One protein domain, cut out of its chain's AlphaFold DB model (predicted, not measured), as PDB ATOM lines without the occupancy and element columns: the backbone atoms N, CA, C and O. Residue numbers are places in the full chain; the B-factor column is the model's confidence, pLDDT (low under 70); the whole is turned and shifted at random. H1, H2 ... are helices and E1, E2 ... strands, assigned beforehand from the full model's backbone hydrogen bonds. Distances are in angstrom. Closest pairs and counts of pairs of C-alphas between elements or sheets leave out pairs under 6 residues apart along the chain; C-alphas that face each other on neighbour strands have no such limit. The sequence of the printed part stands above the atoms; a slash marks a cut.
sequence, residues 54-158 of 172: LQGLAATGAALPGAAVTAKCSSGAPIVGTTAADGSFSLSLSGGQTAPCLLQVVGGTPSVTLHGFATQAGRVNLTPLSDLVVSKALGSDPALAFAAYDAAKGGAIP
ATOM      1  N   LEU A  54     228.548 -20.278 237.628       89.25
ATOM      2  CA  LEU A  54     227.839 -19.036 237.337       89.25
ATOM      3  C   LEU A  54     226.446 -19.405 236.848       89.25
ATOM      4  O   LEU A  54     226.309 -19.983 235.774       89.25
ATOM      5  N   GLN A  55     225.420 -19.078 237.623       90.38
ATOM      6  CA  GLN A  55     224.032 -19.209 237.186       90.38
ATOM      7  C   GLN A  55     223.472 -17.840 236.883       90.38
ATOM      8  O   GLN A  55     223.924 -16.836 237.424       90.38
ATOM      9  N   GLY A  56     222.420 -17.783 236.091       89.44
ATOM     10  CA  GLY A  56     221.779 -16.510 235.856       89.44
ATOM     11  C   GLY A  56     220.478 -16.596 235.111       89.44
ATOM     12  O   GLY A  56     219.993 -17.681 234.803       89.44
ATOM     13  N   LEU A  57     219.927 -15.416 234.857       91.19
ATOM     14  CA  LEU A  57     218.736 -15.212 234.049       91.19
ATOM     15  C   LEU A  57     219.048 -14.162 232.987       91.19
ATOM     16  O   LEU A  57     219.547 -13.089 233.322       91.19
ATOM     17  N   ALA A  58     218.727 -14.458 231.733       90.00
ATOM     18  CA  ALA A  58     218.737 -13.496 230.644       90.00
ATOM     19  C   ALA A  58     217.304 -13.107 230.276       90.00
ATOM     20  O   ALA A  58     216.511 -13.946 229.839       90.00
ATOM     21  N   ALA A  59     216.978 -11.828 230.454       87.75
ATOM     22  CA  ALA A  59     215.656 -11.302 230.148       87.75
ATOM     23  C   ALA A  59     215.714  -9.820 229.756       87.75
ATOM     24  O   ALA A  59     216.293  -9.010 230.473       87.75
ATOM     25  N   THR A  60     215.046  -9.442 228.663       82.12
ATOM     26  CA  THR A  60     214.860  -8.036 228.234       82.12
ATOM     27  C   THR A  60     213.516  -7.446 228.678       82.12
ATOM     28  O   THR A  60     213.138  -6.363 228.246       82.12
ATOM     29  N   GLY A  61     212.782  -8.158 229.537       75.81
ATOM     30  CA  GLY A  61     211.364  -7.928 229.847       75.81
ATOM     31  C   GLY A  61     210.526  -9.193 229.626       75.81
ATOM     32  O   GLY A  61     209.531  -9.406 230.309       75.81
ATOM     33  N   ALA A  62     211.007 -10.080 228.753       79.69
ATOM     34  CA  ALA A  62     210.613 -11.481 228.645       79.69
ATOM     35  C   ALA A  62     211.871 -12.360 228.705       79.69
ATOM     36  O   ALA A  62     212.978 -11.871 228.453       79.69
ATOM     37  N   ALA A  63     211.709 -13.638 229.051       86.19
ATOM     38  CA  ALA A  63     212.800 -14.605 228.987       86.19
ATOM     39  C   ALA A  63     213.389 -14.646 227.569       86.19
ATOM     40  O   ALA A  63     212.646 -14.607 226.586       86.19
ATOM     41  N   LEU A  64     214.716 -14.719 227.466       85.25
ATOM     42  CA  LEU A  64     215.418 -14.910 226.197       85.25
ATOM     43  C   LEU A  64     215.785 -16.391 226.055       85.25
ATOM     44  O   LEU A  64     216.833 -16.782 226.565       85.25
ATOM     45  N   PRO A  65     214.962 -17.227 225.400       89.38
ATOM     46  CA  PRO A  65     215.294 -18.627 225.177       89.38
ATOM     47  C   PRO A  65     216.349 -18.788 224.077       89.38
ATOM     48  O   PRO A  65     216.314 -18.083 223.068       89.38
ATOM     49  N   GLY A  66     217.278 -19.734 224.248       87.12
ATOM     50  CA  GLY A  66     218.261 -20.093 223.219       87.12
ATOM     51  C   GLY A  66     219.276 -18.995 222.882       87.12
ATOM     52  O   GLY A  66     219.904 -19.043 221.827       87.12
ATOM     53  N   ALA A  67     219.441 -18.001 223.751       90.12
ATOM     54  CA  ALA A  67     220.422 -16.942 223.587       90.12
ATOM     55  C   ALA A  67     221.829 -17.459 223.913       90.12
ATOM     56  O   ALA A  67     222.021 -18.215 224.869       90.12
ATOM     57  N   ALA A  68     222.821 -17.039 223.130       91.75
ATOM     58  CA  ALA A  68     224.214 -17.416 223.336       91.75
ATOM     59  C   ALA A  68     224.817 -16.574 224.466       91.75
ATOM     60  O   ALA A  68     224.851 -15.347 224.370       91.75
ATOM     61  N   VAL A  69     225.308 -17.226 225.519       90.75
ATOM     62  CA  VAL A  69     225.950 -16.592 226.676       90.75
ATOM     63  C   VAL A  69     227.446 -16.857 226.619       90.75
ATOM     64  O   VAL A  69     227.872 -18.004 226.552       90.75
ATOM     65  N   THR A  70     228.251 -15.805 226.685       91.25
ATOM     66  CA  THR A  70     229.713 -15.875 226.760       91.25
ATOM     67  C   THR A  70     230.187 -15.201 228.039       91.25
ATOM     68  O   THR A  70     229.917 -14.022 228.252       91.25
ATOM     69  N   ALA A  71     230.916 -15.923 228.885       88.88
ATOM     70  CA  ALA A  71     231.528 -15.401 230.100       88.88
ATOM     71  C   ALA A  71     233.045 -15.287 229.926       88.88
ATOM     72  O   ALA A  71     233.730 -16.280 229.679       88.88
ATOM     73  N   LYS A  72     233.573 -14.072 230.093       88.31
ATOM     74  CA  LYS A  72     235.008 -13.782 230.159       88.31
ATOM     75  C   LYS A  72     235.385 -13.425 231.586       88.31
ATOM     76  O   LYS A  72     234.897 -12.446 232.137       88.31
ATOM     77  N   CYS A  73     236.252 -14.218 232.187       86.94
ATOM     78  CA  CYS A  73     236.732 -13.984 233.540       86.94
ATOM     79  C   CYS A  73     238.073 -13.246 233.539       86.94
ATOM     80  O   CYS A  73     238.736 -13.163 232.508       86.94
ATOM     81  N   SER A  74     238.454 -12.688 234.690       82.88
ATOM     82  CA  SER A  74     239.749 -12.021 234.889       82.88
ATOM     83  C   SER A  74     240.920 -12.933 234.500       82.88
ATOM     84  O   SER A  74     241.904 -12.494 233.914       82.88
ATOM     85  N   SER A  75     240.778 -14.234 234.750       79.19
ATOM     86  CA  SER A  75     241.687 -15.271 234.269       79.19
ATOM     87  C   SER A  75     240.910 -16.471 233.728       79.19
ATOM     88  O   SER A  75     239.726 -16.642 234.031       79.19
ATOM     89  N   GLY A  76     241.588 -17.312 232.945       80.88
ATOM     90  CA  GLY A  76     241.025 -18.524 232.348       80.88
ATOM     91  C   GLY A  76     240.404 -18.304 230.965       80.88
ATOM     92  O   GLY A  76     240.229 -17.179 230.500       80.88
ATOM     93  N   ALA A  77     240.098 -19.407 230.281       83.00
ATOM     94  CA  ALA A  77     239.484 -19.371 228.955       83.00
ATOM     95  C   ALA A  77     238.014 -18.906 229.027       83.00
ATOM     96  O   ALA A  77     237.337 -19.208 230.020       83.00
ATOM     97  N   PRO A  78     237.505 -18.209 227.988       85.12
ATOM     98  CA  PRO A  78     236.102 -17.823 227.917       85.12
ATOM     99  C   PRO A  78     235.200 -19.059 227.899       85.12
ATOM    100  O   PRO A  78     235.477 -20.034 227.201       85.12
ATOM    101  N   ILE A  79     234.112 -18.998 228.659       89.69
ATOM    102  CA  ILE A  79     233.120 -20.072 228.744       89.69
ATOM    103  C   ILE A  79     231.916 -19.656 227.908       89.69
ATOM    104  O   ILE A  79     231.448 -18.524 228.026       89.69
ATOM    105  N   VAL A  80     231.397 -20.565 227.088       90.62
ATOM    106  CA  VAL A  80     230.195 -20.334 226.284       90.62
ATOM    107  C   VAL A  80     229.104 -21.303 226.723       90.62
ATOM    108  O   VAL A  80     229.378 -22.463 227.023       90.62
ATOM    109  N   GLY A  81     227.869 -20.826 226.757       90.81
ATOM    110  CA  GLY A  81     226.679 -21.632 226.987       90.81
ATOM    111  C   GLY A  81     225.461 -21.000 226.330       90.81
ATOM    112  O   GLY A  81     225.568 -20.026 225.586       90.81
ATOM    113  N   THR A  82     224.295 -21.561 226.607       92.19
ATOM    114  CA  THR A  82     223.019 -21.083 226.073       92.19
ATOM    115  C   THR A  82     221.987 -20.961 227.181       92.19
ATOM    116  O   THR A  82     222.070 -21.643 228.205       92.19
ATOM    117  N   THR A  83     221.022 -20.067 226.996       91.69
ATOM    118  CA  THR A  83     219.890 -19.933 227.914       91.69
ATOM    119  C   THR A  83     218.812 -20.972 227.617       91.69
ATOM    120  O   THR A  83     218.519 -21.297 226.463       91.69
ATOM    121  N   ALA A  84     218.192 -21.483 228.675       91.19
ATOM    122  CA  ALA A  84     217.037 -22.363 228.614       91.19
ATOM    123  C   ALA A  84     215.754 -21.592 228.244       91.19
ATOM    124  O   ALA A  84     215.760 -20.371 228.085       91.19
ATOM    125  N   ALA A  85     214.639 -22.312 228.091       87.50
ATOM    126  CA  ALA A  85     213.353 -21.743 227.677       87.50
ATOM    127  C   ALA A  85     212.821 -20.657 228.634       87.50
ATOM    128  O   ALA A  85     212.148 -19.720 228.209       87.50
ATOM    129  N   ASP A  86     213.153 -20.770 229.917       85.31
ATOM    130  CA  ASP A  86     212.841 -19.808 230.976       85.31
ATOM    131  C   ASP A  86     213.863 -18.655 231.063       85.31
ATOM    132  O   ASP A  86     213.758 -17.795 231.934       85.31
ATOM    133  N   GLY A  87     214.850 -18.616 230.161       87.12
ATOM    134  CA  GLY A  87     215.929 -17.630 230.133       87.12
ATOM    135  C   GLY A  87     217.058 -17.926 231.122       87.12
ATOM    136  O   GLY A  87     218.003 -17.139 231.214       87.12
ATOM    137  N   SER A  88     216.981 -19.024 231.881       90.75
ATOM    138  CA  SER A  88     218.017 -19.383 232.847       90.75
ATOM    139  C   SER A  88     219.273 -19.920 232.154       90.75
ATOM    140  O   SER A  88     219.198 -20.526 231.089       90.75
ATOM    141  N   PHE A  89     220.452 -19.696 232.733       91.19
ATOM    142  CA  PHE A  89     221.706 -20.285 232.250       91.19
ATOM    143  C   PHE A  89     222.580 -20.752 233.414       91.19
ATOM    144  O   PHE A  89     222.469 -20.241 234.531       91.19
ATOM    145  N   SER A  90     223.461 -21.717 233.148       90.75
ATOM    146  CA  SER A  90     224.457 -22.212 234.102       90.75
ATOM    147  C   SER A  90     225.771 -22.507 233.382       90.75
ATOM    148  O   SER A  90     225.787 -23.225 232.384       90.75
ATOM    149  N   LEU A  91     226.867 -21.946 233.881       88.88
ATOM    150  CA  LEU A  91     228.218 -22.072 233.344       88.88
ATOM    151  C   LEU A  91     229.139 -22.569 234.461       88.88
ATOM    152  O   LEU A  91     229.194 -21.968 235.533       88.88
ATOM    153  N   SER A  92     229.870 -23.657 234.243       88.56
ATOM    154  CA  SER A  92     230.833 -24.182 235.218       88.56
ATOM    155  C   SER A  92     232.215 -23.558 235.029       88.56
ATOM    156  O   SER A  92     232.754 -23.534 233.927       88.56
ATOM    157  N   LEU A  93     232.819 -23.077 236.118       84.62
ATOM    158  CA  LEU A  93     234.158 -22.478 236.132       84.62
ATOM    159  C   LEU A  93     235.216 -23.558 236.394       84.62
ATOM    160  O   LEU A  93     236.057 -23.443 237.284       84.62
ATOM    161  N   SER A  94     235.143 -24.659 235.649       82.00
ATOM    162  CA  SER A  94     236.070 -25.788 235.790       82.00
ATOM    163  C   SER A  94     237.414 -25.564 235.089       82.00
ATOM    164  O   SER A  94     238.358 -26.309 235.332       82.00
ATOM    165  N   GLY A  95     237.528 -24.538 234.240       77.56
ATOM    166  CA  GLY A  95     238.718 -24.235 233.440       77.56
ATOM    167  C   GLY A  95     239.699 -23.261 234.098       77.56
ATOM    168  O   GLY A  95     240.447 -22.590 233.388       77.56
ATOM    169  N   GLY A  96     239.674 -23.132 235.429       78.75
ATOM    170  CA  GLY A  96     240.556 -22.222 236.172       78.75
ATOM    171  C   GLY A  96     240.135 -20.751 236.114       78.75
ATOM    172  O   GLY A  96     240.960 -19.863 236.330       78.75
ATOM    173  N   GLN A  97     238.867 -20.477 235.803       84.31
ATOM    174  CA  GLN A  97     238.368 -19.113 235.735       84.31
ATOM    175  C   GLN A  97     238.307 -18.466 237.118       84.31
ATOM    176  O   GLN A  97     237.715 -19.018 238.045       84.31
ATOM    177  N   THR A  98     238.870 -17.263 237.243       80.88
ATOM    178  CA  THR A  98     238.814 -16.487 238.490       80.88
ATOM    179  C   THR A  98     237.978 -15.231 238.292       80.88
ATOM    180  O   THR A  98     238.148 -14.494 237.320       80.88
ATOM    181  N   ALA A  99     237.063 -14.987 239.226       78.25
ATOM    182  CA  ALA A  99     236.274 -13.767 239.244       78.25
ATOM    183  C   ALA A  99     237.174 -12.539 239.515       78.25
ATOM    184  O   ALA A  99     238.209 -12.680 240.172       78.25
ATOM    185  N   PRO A 100     236.822 -11.334 239.033       82.38
ATOM    186  CA  PRO A 100     235.551 -10.954 238.412       82.38
ATOM    187  C   PRO A 100     235.389 -11.383 236.945       82.38
ATOM    188  O   PRO A 100     236.335 -11.338 236.158       82.38
ATOM    189  N   CYS A 101     234.166 -11.749 236.567       85.44
ATOM    190  CA  CYS A 101     233.786 -12.142 235.215       85.44
ATOM    191  C   CYS A 101     232.779 -11.174 234.602       85.44
ATOM    192  O   CYS A 101     231.842 -10.730 235.261       85.44
ATOM    193  N   LEU A 102     232.944 -10.898 233.317       87.25
ATOM    194  CA  LEU A 102     232.029 -10.116 232.510       87.25
ATOM    195  C   LEU A 102     231.337 -11.053 231.519       87.25
ATOM    196  O   LEU A 102     231.972 -11.860 230.837       87.25
ATOM    197  N   LEU A 103     230.013 -11.003 231.512       89.69
ATOM    198  CA  LEU A 103     229.154 -11.888 230.744       89.69
ATOM    199  C   LEU A 103     228.482 -11.081 229.639       89.69
ATOM    200  O   LEU A 103     228.040  -9.960 229.874       89.69
ATOM    201  N   GLN A 104     228.378 -11.671 228.459       90.12
ATOM    202  CA  GLN A 104     227.613 -11.155 227.333       90.12
ATOM    203  C   GLN A 104     226.580 -12.200 226.937       90.12
ATOM    204  O   GLN A 104     226.911 -13.378 226.815       90.12
ATOM    205  N   VAL A 105     225.347 -11.771 226.703       90.69
ATOM    206  CA  VAL A 105     224.318 -12.597 226.074       90.69
ATOM    207  C   VAL A 105     223.857 -11.945 224.783       90.69
ATOM    208  O   VAL A 105     223.621 -10.739 224.748       90.69
ATOM    209  N   VAL A 106     223.735 -12.745 223.728       90.31
ATOM    210  CA  VAL A 106     223.201 -12.330 222.428       90.31
ATOM    211  C   VAL A 106     222.018 -13.226 222.091       90.31
ATOM    212  O   VAL A 106     222.165 -14.447 222.014       90.31
ATOM    213  N   GLY A 107     220.839 -12.641 221.894       87.12
ATOM    214  CA  GLY A 107     219.649 -13.410 221.530       87.12
ATOM    215  C   GLY A 107     218.385 -12.573 221.360       87.12
ATOM    216  O   GLY A 107     218.412 -11.354 221.493       87.12
ATOM    217  N   GLY A 108     217.273 -13.248 221.060       80.44
ATOM    218  CA  GLY A 108     215.974 -12.623 220.794       80.44
ATOM    219  C   GLY A 108     215.745 -12.224 219.329       80.44
ATOM    220  O   GLY A 108     216.649 -12.276 218.492       80.44
ATOM    221  N   THR A 109     214.503 -11.831 219.032       78.00
ATOM    222  CA  THR A 109     214.057 -11.291 217.737       78.00
ATOM    223  C   THR A 109     213.274  -9.995 217.976       78.00
ATOM    224  O   THR A 109     212.119 -10.073 218.401       78.00
ATOM    225  N   PRO A 110     213.854  -8.806 217.732       81.12
ATOM    226  CA  PRO A 110     215.190  -8.550 217.179       81.12
ATOM    227  C   PRO A 110     216.330  -8.956 218.126       81.12
ATOM    228  O   PRO A 110     216.132  -9.059 219.334       81.12
ATOM    229  N   SER A 111     217.521  -9.201 217.573       83.12
ATOM    230  CA  SER A 111     218.693  -9.616 218.353       83.12
ATOM    231  C   SER A 111     219.161  -8.498 219.280       83.12
ATOM    232  O   SER A 111     219.517  -7.411 218.825       83.12
ATOM    233  N   VAL A 112     219.186  -8.777 220.581       86.19
ATOM    234  CA  VAL A 112     219.666  -7.867 221.623       86.19
ATOM    235  C   VAL A 112     220.956  -8.426 222.204       86.19
ATOM    236  O   VAL A 112     221.069  -9.629 222.450       86.19
ATOM    237  N   THR A 113     221.925  -7.541 222.427       88.25
ATOM    238  CA  THR A 113     223.143  -7.858 223.174       88.25
ATOM    239  C   THR A 113     223.052  -7.199 224.539       88.25
ATOM    240  O   THR A 113     222.874  -5.986 224.614       88.25
ATOM    241  N   LEU A 114     223.143  -7.990 225.604       86.69
ATOM    242  CA  LEU A 114     223.171  -7.496 226.979       86.69
ATOM    243  C   LEU A 114     224.463  -7.930 227.654       86.69
ATOM    244  O   LEU A 114     224.932  -9.054 227.457       86.69
ATOM    245  N   HIS A 115     224.975  -7.066 228.517       87.69
ATOM    246  CA  HIS A 115     226.158  -7.326 229.314       87.69
ATOM    247  C   HIS A 115     225.807  -7.361 230.800       87.69
ATOM    248  O   HIS A 115     224.919  -6.663 231.289       87.69
ATOM    249  N   GLY A 116     226.525  -8.192 231.539       85.19
ATOM    250  CA  GLY A 116     226.431  -8.264 232.987       85.19
ATOM    251  C   GLY A 116     227.775  -8.567 233.607       85.19
ATOM    252  O   GLY A 116     228.738  -8.921 232.930       85.19
ATOM    253  N   PHE A 117     227.836  -8.422 234.920       84.25
ATOM    254  CA  PHE A 117     229.075  -8.540 235.662       84.25
ATOM    255  C   PHE A 117     228.884  -9.411 236.898       84.25
ATOM    256  O   PHE A 117     227.873  -9.313 237.591       84.25
ATOM    257  N   ALA A 118     229.876 -10.251 237.164       84.94
ATOM    258  CA  ALA A 118     229.919 -11.179 238.276       84.94
ATOM    259  C   ALA A 118     231.220 -10.975 239.049       84.94
ATOM    260  O   ALA A 118     232.301 -11.304 238.570       84.94
ATOM    261  N   THR A 119     231.137 -10.449 240.265       79.50
ATOM    262  CA  THR A 119     232.309 -10.279 241.141       79.50
ATOM    263  C   THR A 119     232.804 -11.596 241.736       79.50
ATOM    264  O   THR A 119     233.959 -11.679 242.146       79.50
ATOM    265  N   GLN A 120     231.953 -12.624 241.762       81.44
ATOM    266  CA  GLN A 120     232.240 -13.970 242.252       81.44
ATOM    267  C   GLN A 120     231.378 -14.997 241.498       81.44
ATOM    268  O   GLN A 120     230.403 -14.633 240.840       81.44
ATOM    269  N   ALA A 121     231.731 -16.282 241.592       82.69
ATOM    270  CA  ALA A 121     230.838 -17.366 241.191       82.69
ATOM    271  C   ALA A 121     229.513 -17.282 241.971       82.69
ATOM    272  O   ALA A 121     229.518 -17.015 243.174       82.69
ATOM    273  N   GLY A 122     228.389 -17.485 241.287       84.69
ATOM    274  CA  GLY A 122     227.054 -17.302 241.852       84.69
ATOM    275  C   GLY A 122     226.033 -16.848 240.811       84.69
ATOM    276  O   GLY A 122     226.185 -17.129 239.622       84.69
ATOM    277  N   ARG A 123     224.981 -16.149 241.259       85.19
ATOM    278  CA  ARG A 123     223.920 -15.646 240.373       85.19
ATOM    279  C   ARG A 123     224.277 -14.326 239.690       85.19
ATOM    280  O   ARG A 123     224.702 -13.383 240.349       85.19
ATOM    281  N   VAL A 124     223.974 -14.231 238.395       87.38
ATOM    282  CA  VAL A 124     224.111 -13.026 237.567       87.38
ATOM    283  C   VAL A 124     222.838 -12.807 236.761       87.38
ATOM    284  O   VAL A 124     222.378 -13.702 236.059       87.38
ATOM    285  N   ASN A 125     222.283 -11.601 236.802       88.25
ATOM    286  CA  ASN A 125     221.115 -11.258 235.995       88.25
ATOM    287  C   ASN A 125     221.545 -10.420 234.790       88.25
ATOM    288  O   ASN A 125     222.088  -9.326 234.952       88.25
ATOM    289  N   LEU A 126     221.280 -10.925 233.590       86.12
ATOM    290  CA  LEU A 126     221.493 -10.244 232.318       86.12
ATOM    291  C   LEU A 126     220.175  -9.580 231.919       86.12
ATOM    292  O   LEU A 126     219.283 -10.211 231.357       86.12
ATOM    293  N   THR A 127     220.043  -8.307 232.287       88.25
ATOM    294  CA  THR A 127     218.849  -7.493 232.031       88.25
ATOM    295  C   THR A 127     219.250  -6.131 231.468       88.25
ATOM    296  O   THR A 127     220.398  -5.726 231.664       88.25
ATOM    297  N   PRO A 128     218.327  -5.380 230.837       82.50
ATOM    298  CA  PRO A 128     218.598  -4.020 230.373       82.50
ATOM    299  C   PRO A 128     219.097  -3.095 231.491       82.50
ATOM    300  O   PRO A 128     219.904  -2.205 231.244       82.50
ATOM    301  N   LEU A 129     218.666  -3.327 232.737       82.62
ATOM    302  CA  LEU A 129     219.155  -2.579 233.897       82.62
ATOM    303  C   LEU A 129     220.618  -2.908 234.209       82.62
ATOM    304  O   LEU A 129     221.413  -1.999 234.437       82.62
ATOM    305  N   SER A 130     220.984  -4.191 234.193       82.31
ATOM    306  CA  SER A 130     222.371  -4.621 234.404       82.31
ATOM    307  C   SER A 130     223.294  -4.088 233.308       82.31
ATOM    308  O   SER A 130     224.381  -3.603 233.611       82.31
ATOM    309  N   ASP A 131     222.838  -4.118 232.056       82.75
ATOM    310  CA  ASP A 131     223.577  -3.587 230.909       82.75
ATOM    311  C   ASP A 131     223.784  -2.068 231.022       82.75
ATOM    312  O   ASP A 131     224.887  -1.568 230.791       82.75
ATOM    313  N   LEU A 132     222.776  -1.328 231.502       79.50
ATOM    314  CA  LEU A 132     222.919   0.101 231.786       79.50
ATOM    315  C   LEU A 132     223.956   0.367 232.889       79.50
ATOM    316  O   LEU A 132     224.764   1.285 232.774       79.50
ATOM    317  N   VAL A 133     223.970  -0.431 233.960       78.88
ATOM    318  CA  VAL A 133     224.974  -0.288 235.031       78.88
ATOM    319  C   VAL A 133     226.378  -0.575 234.500       78.88
ATOM    320  O   VAL A 133     227.306   0.181 234.786       78.88
ATOM    321  N   VAL A 134     226.535  -1.626 233.695       74.75
ATOM    322  CA  VAL A 134     227.823  -2.011 233.106       74.75
ATOM    323  C   VAL A 134     228.305  -0.963 232.098       74.75
ATOM    324  O   VAL A 134     229.455  -0.538 232.171       74.75
ATOM    325  N   SER A 135     227.437  -0.463 231.220       75.88
ATOM    326  CA  SER A 135     227.781   0.607 230.272       75.88
ATOM    327  C   SER A 135     228.152   1.915 230.978       75.88
ATOM    328  O   SER A 135     229.146   2.547 230.616       75.88
ATOM    329  N   LYS A 136     227.433   2.298 232.044       73.81
ATOM    330  CA  LYS A 136     227.805   3.446 232.889       73.81
ATOM    331  C   LYS A 136     229.136   3.241 233.611       73.81
ATOM    332  O   LYS A 136     229.905   4.192 233.713       73.81
ATOM    333  N   ALA A 137     229.412   2.031 234.094       70.38
ATOM    334  CA  ALA A 137     230.665   1.705 234.772       70.38
ATOM    335  C   ALA A 137     231.870   1.704 233.815       70.38
ATOM    336  O   ALA A 137     232.965   2.098 234.203       70.38
ATOM    337  N   LEU A 138     231.671   1.282 232.563       69.50
ATOM    338  CA  LEU A 138     232.723   1.219 231.544       69.50
ATOM    339  C   LEU A 138     232.940   2.563 230.829       69.50
ATOM    340  O   LEU A 138     234.013   2.787 230.269       69.50
ATOM    341  N   GLY A 139     231.941   3.454 230.830       64.44
ATOM    342  CA  GLY A 139     232.028   4.802 230.254       64.44
ATOM    343  C   GLY A 139     232.320   4.838 228.746       64.44
ATOM    344  O   GLY A 139     232.694   5.884 228.226       64.44
ATOM    345  N   SER A 140     232.198   3.699 228.058       63.69
ATOM    346  CA  SER A 140     232.547   3.474 226.648       63.69
ATOM    347  C   SER A 140     231.542   2.513 226.007       63.69
ATOM    348  O   SER A 140     230.742   1.897 226.715       63.69
ATOM    349  N   ASP A 141     231.601   2.361 224.679       70.19
ATOM    350  CA  ASP A 141     230.794   1.374 223.955       70.19
ATOM    351  C   ASP A 141     230.955  -0.030 224.579       70.19
ATOM    352  O   ASP A 141     232.087  -0.509 224.734       70.19
ATOM    353  N   PRO A 142     229.856  -0.691 224.979       62.34
ATOM    354  CA  PRO A 142     229.920  -1.926 225.749       62.34
ATOM    355  C   PRO A 142     230.482  -3.099 224.937       62.34
ATOM    356  O   PRO A 142     231.138  -3.964 225.519       62.34
ATOM    357  N   ALA A 143     230.325  -3.109 223.608       64.94
ATOM    358  CA  ALA A 143     230.895  -4.152 222.757       64.94
ATOM    359  C   ALA A 143     232.421  -4.009 222.654       64.94
ATOM    360  O   ALA A 143     233.152  -4.996 222.787       64.94
ATOM    361  N   LEU A 144     232.927  -2.779 222.508       59.91
ATOM    362  CA  LEU A 144     234.369  -2.507 222.560       59.91
ATOM    363  C   LEU A 144     234.959  -2.783 223.946       59.91
ATOM    364  O   LEU A 144     236.066  -3.315 224.060       59.91
ATOM    365  N   ALA A 145     234.220  -2.470 225.006       63.94
ATOM    366  CA  ALA A 145     234.648  -2.738 226.369       63.94
ATOM    367  C   ALA A 145     234.656  -4.240 226.703       63.94
ATOM    368  O   ALA A 145     235.572  -4.697 227.387       63.94
ATOM    369  N   PHE A 146     233.710  -5.024 226.171       64.12
ATOM    370  CA  PHE A 146     233.716  -6.491 226.258       64.12
ATOM    371  C   PHE A 146     234.865  -7.117 225.452       64.12
ATOM    372  O   PHE A 146     235.483  -8.106 225.869       64.12
ATOM    373  N   ALA A 147     235.170  -6.552 224.282       66.75
ATOM    374  CA  ALA A 147     236.292  -6.990 223.458       66.75
ATOM    375  C   ALA A 147     237.638  -6.730 224.154       66.75
ATOM    376  O   ALA A 147     238.497  -7.609 224.156       66.75
ATOM    377  N   ALA A 148     237.777  -5.567 224.795       64.62
ATOM    378  CA  ALA A 148     238.976  -5.139 225.511       64.62
ATOM    379  C   ALA A 148     238.986  -5.512 227.007       64.62
ATOM    380  O   ALA A 148     239.799  -4.960 227.750       64.62
ATOM    381  N   TYR A 149     238.070  -6.372 227.471       65.50
ATOM    382  CA  TYR A 149     238.003  -6.778 228.875       65.50
ATOM    383  C   TYR A 149     239.174  -7.695 229.230       65.50
ATOM    384  O   TYR A 149     239.346  -8.763 228.641       65.50
ATOM    385  N   ASP A 150     239.942  -7.277 230.231       67.38
ATOM    386  CA  ASP A 150     241.072  -8.001 230.799       67.38
ATOM    387  C   ASP A 150     241.040  -7.946 232.339       67.38
ATOM    388  O   ASP A 150     240.241  -7.221 232.946       67.38
ATOM    389  N   ALA A 151     241.931  -8.710 232.974       61.22
ATOM    390  CA  ALA A 151     242.048  -8.821 234.427       61.22
ATOM    391  C   ALA A 151     242.131  -7.467 235.159       61.22
ATOM    392  O   ALA A 151     241.513  -7.287 236.214       61.22
ATOM    393  N   ALA A 152     242.872  -6.501 234.605       60.91
ATOM    394  CA  ALA A 152     243.093  -5.197 235.223       60.91
ATOM    395  C   ALA A 152     241.817  -4.341 235.213       60.91
ATOM    396  O   ALA A 152     241.526  -3.648 236.191       60.91
ATOM    397  N   LYS A 153     241.010  -4.435 234.150       65.25
ATOM    398  CA  LYS A 153     239.720  -3.731 234.049       65.25
ATOM    399  C   LYS A 153     238.633  -4.389 234.888       65.25
ATOM    400  O   LYS A 153     237.845  -3.687 235.521       65.25
ATOM    401  N   GLY A 154     238.647  -5.718 234.976       58.06
ATOM    402  CA  GLY A 154     237.786  -6.471 235.885       58.06
ATOM    403  C   GLY A 154     237.930  -6.033 237.339       58.06
ATOM    404  O   GLY A 154     236.928  -5.896 238.033       58.06
ATOM    405  N   GLY A 155     239.155  -5.736 237.786       57.28
ATOM    406  CA  GLY A 155     239.430  -5.218 239.131       57.28
ATOM    407  C   GLY A 155     239.028  -3.753 239.364       57.28
ATOM    408  O   GLY A 155     238.891  -3.341 240.518       57.28
ATOM    409  N   ALA A 156     238.810  -2.967 238.305       58.62
ATOM    410  CA  ALA A 156     238.392  -1.566 238.407       58.62
ATOM    411  C   ALA A 156     236.881  -1.415 238.661       58.62
ATOM    412  O   ALA A 156     236.469  -0.506 239.376       58.62
ATOM    413  N   ILE A 157     236.059  -2.337 238.151       59.06
ATOM    414  CA  ILE A 157     234.594  -2.320 238.300       59.06
ATOM    415  C   ILE A 157     234.136  -2.480 239.765       59.06
ATOM    416  O   ILE A 157     233.323  -1.677 240.205       59.06
ATOM    417  N   PRO A 158     234.666  -3.412 240.585       55.47
ATOM    418  CA  PRO A 158     234.351  -3.459 242.014       55.47
ATOM    419  C   PRO A 158     235.004  -2.317 242.818       55.47
ATOM    420  O   PRO A 158     234.656  -2.120 243.981       55.47
TER     421      PRO A 158
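This is residues 54 to 158 of the 172 residues of the protein "Glucoamylase" of Comamonadaceae bacterium (UniProt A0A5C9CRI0). Two sheets stand face to face as a sandwich: a larger, strongly twisted one of four strands, E3 E2 E5 E6, and a smaller one of three, E4 E1 E7. After the last strand come three short helices on one face of the larger sheet: H1 stands up by its edge strand E6, H2 crosses over E6, and H3 sits at the end of E2. The 105 printed residues run E1 to E7, then H1, H2, H3; the larger sheet is antiparallel, the smaller mixed, and the class is mixed, helices and strands. The whole is compact, with a radius of gyration of the C-alphas of 12.5 A and spans of 34 by 31 by 19 A.

In the larger sheet, E2, residues 68 to 75, and E5, residues 98 to 107, are inner neighbours, with N 70 and O 104 2.8 A apart. E3, residues 79 to 82, forms a hairpin with E2 (N 69 and O 81, 2.8 A). E6, residues 112 to 118, forms a hairpin with E5 (N 103 and O 116, 2.8 A). In the smaller sheet, E1, residues 54 to 58, is antiparallel to E4, residues 88 to 92 (N 56 and O 89, 2.9 A). E1 is parallel to E7, residues 122 to 126 (N 124 and O 55, 2.8 A). The facing parts of the two sheets are 8.7 A centre to centre, their strands at 31 degrees. The closest C-alphas of E6 and E7, Gly 116 and Leu 126, are 5.4 A apart. H1, residues 128 to 138, is only just over E6, with 3 C-alphas falling on it, at a height over the sheet of 5.2 A; its closest C-alpha to E6 is Asp 131, 4.8 A from His 115. H2, residues 142 to 147, runs across the strands at 64 degrees to E6 on the local plane, and touches H1 only at the corner, only just, with 3 pairs of C-alphas within 8 A, the closest those of Ser 135 and Pro 142, 5.6 A apart. H3, residues 151 to 154, is apart from H1 and H2; its Ala 151 C-alpha is 4.0 A from that of Ser 74 in E2. In H1 and H2 every O i to N i+4 pair is within hydrogen-bond range; H3 is too short for one.

E1 begins at C-alpha 54 (227.839, -19.036, 237.337). E5, the longest strand, is 25.8 A long and bends by 51 degrees at residue 101; E2 is 20.7 A, E6 19.8 A and H1 15.1 A. H3 ends at C-alpha 154 (237.786, -6.471, 235.885).

The C-alphas farthest apart, Ala 85 and Ala 152, are 34.9 A apart. The printed part has no cut and no long link. Mean pLDDT of the printed part is 80.8; residues 138 to 140 and 142 to 158 are under 70.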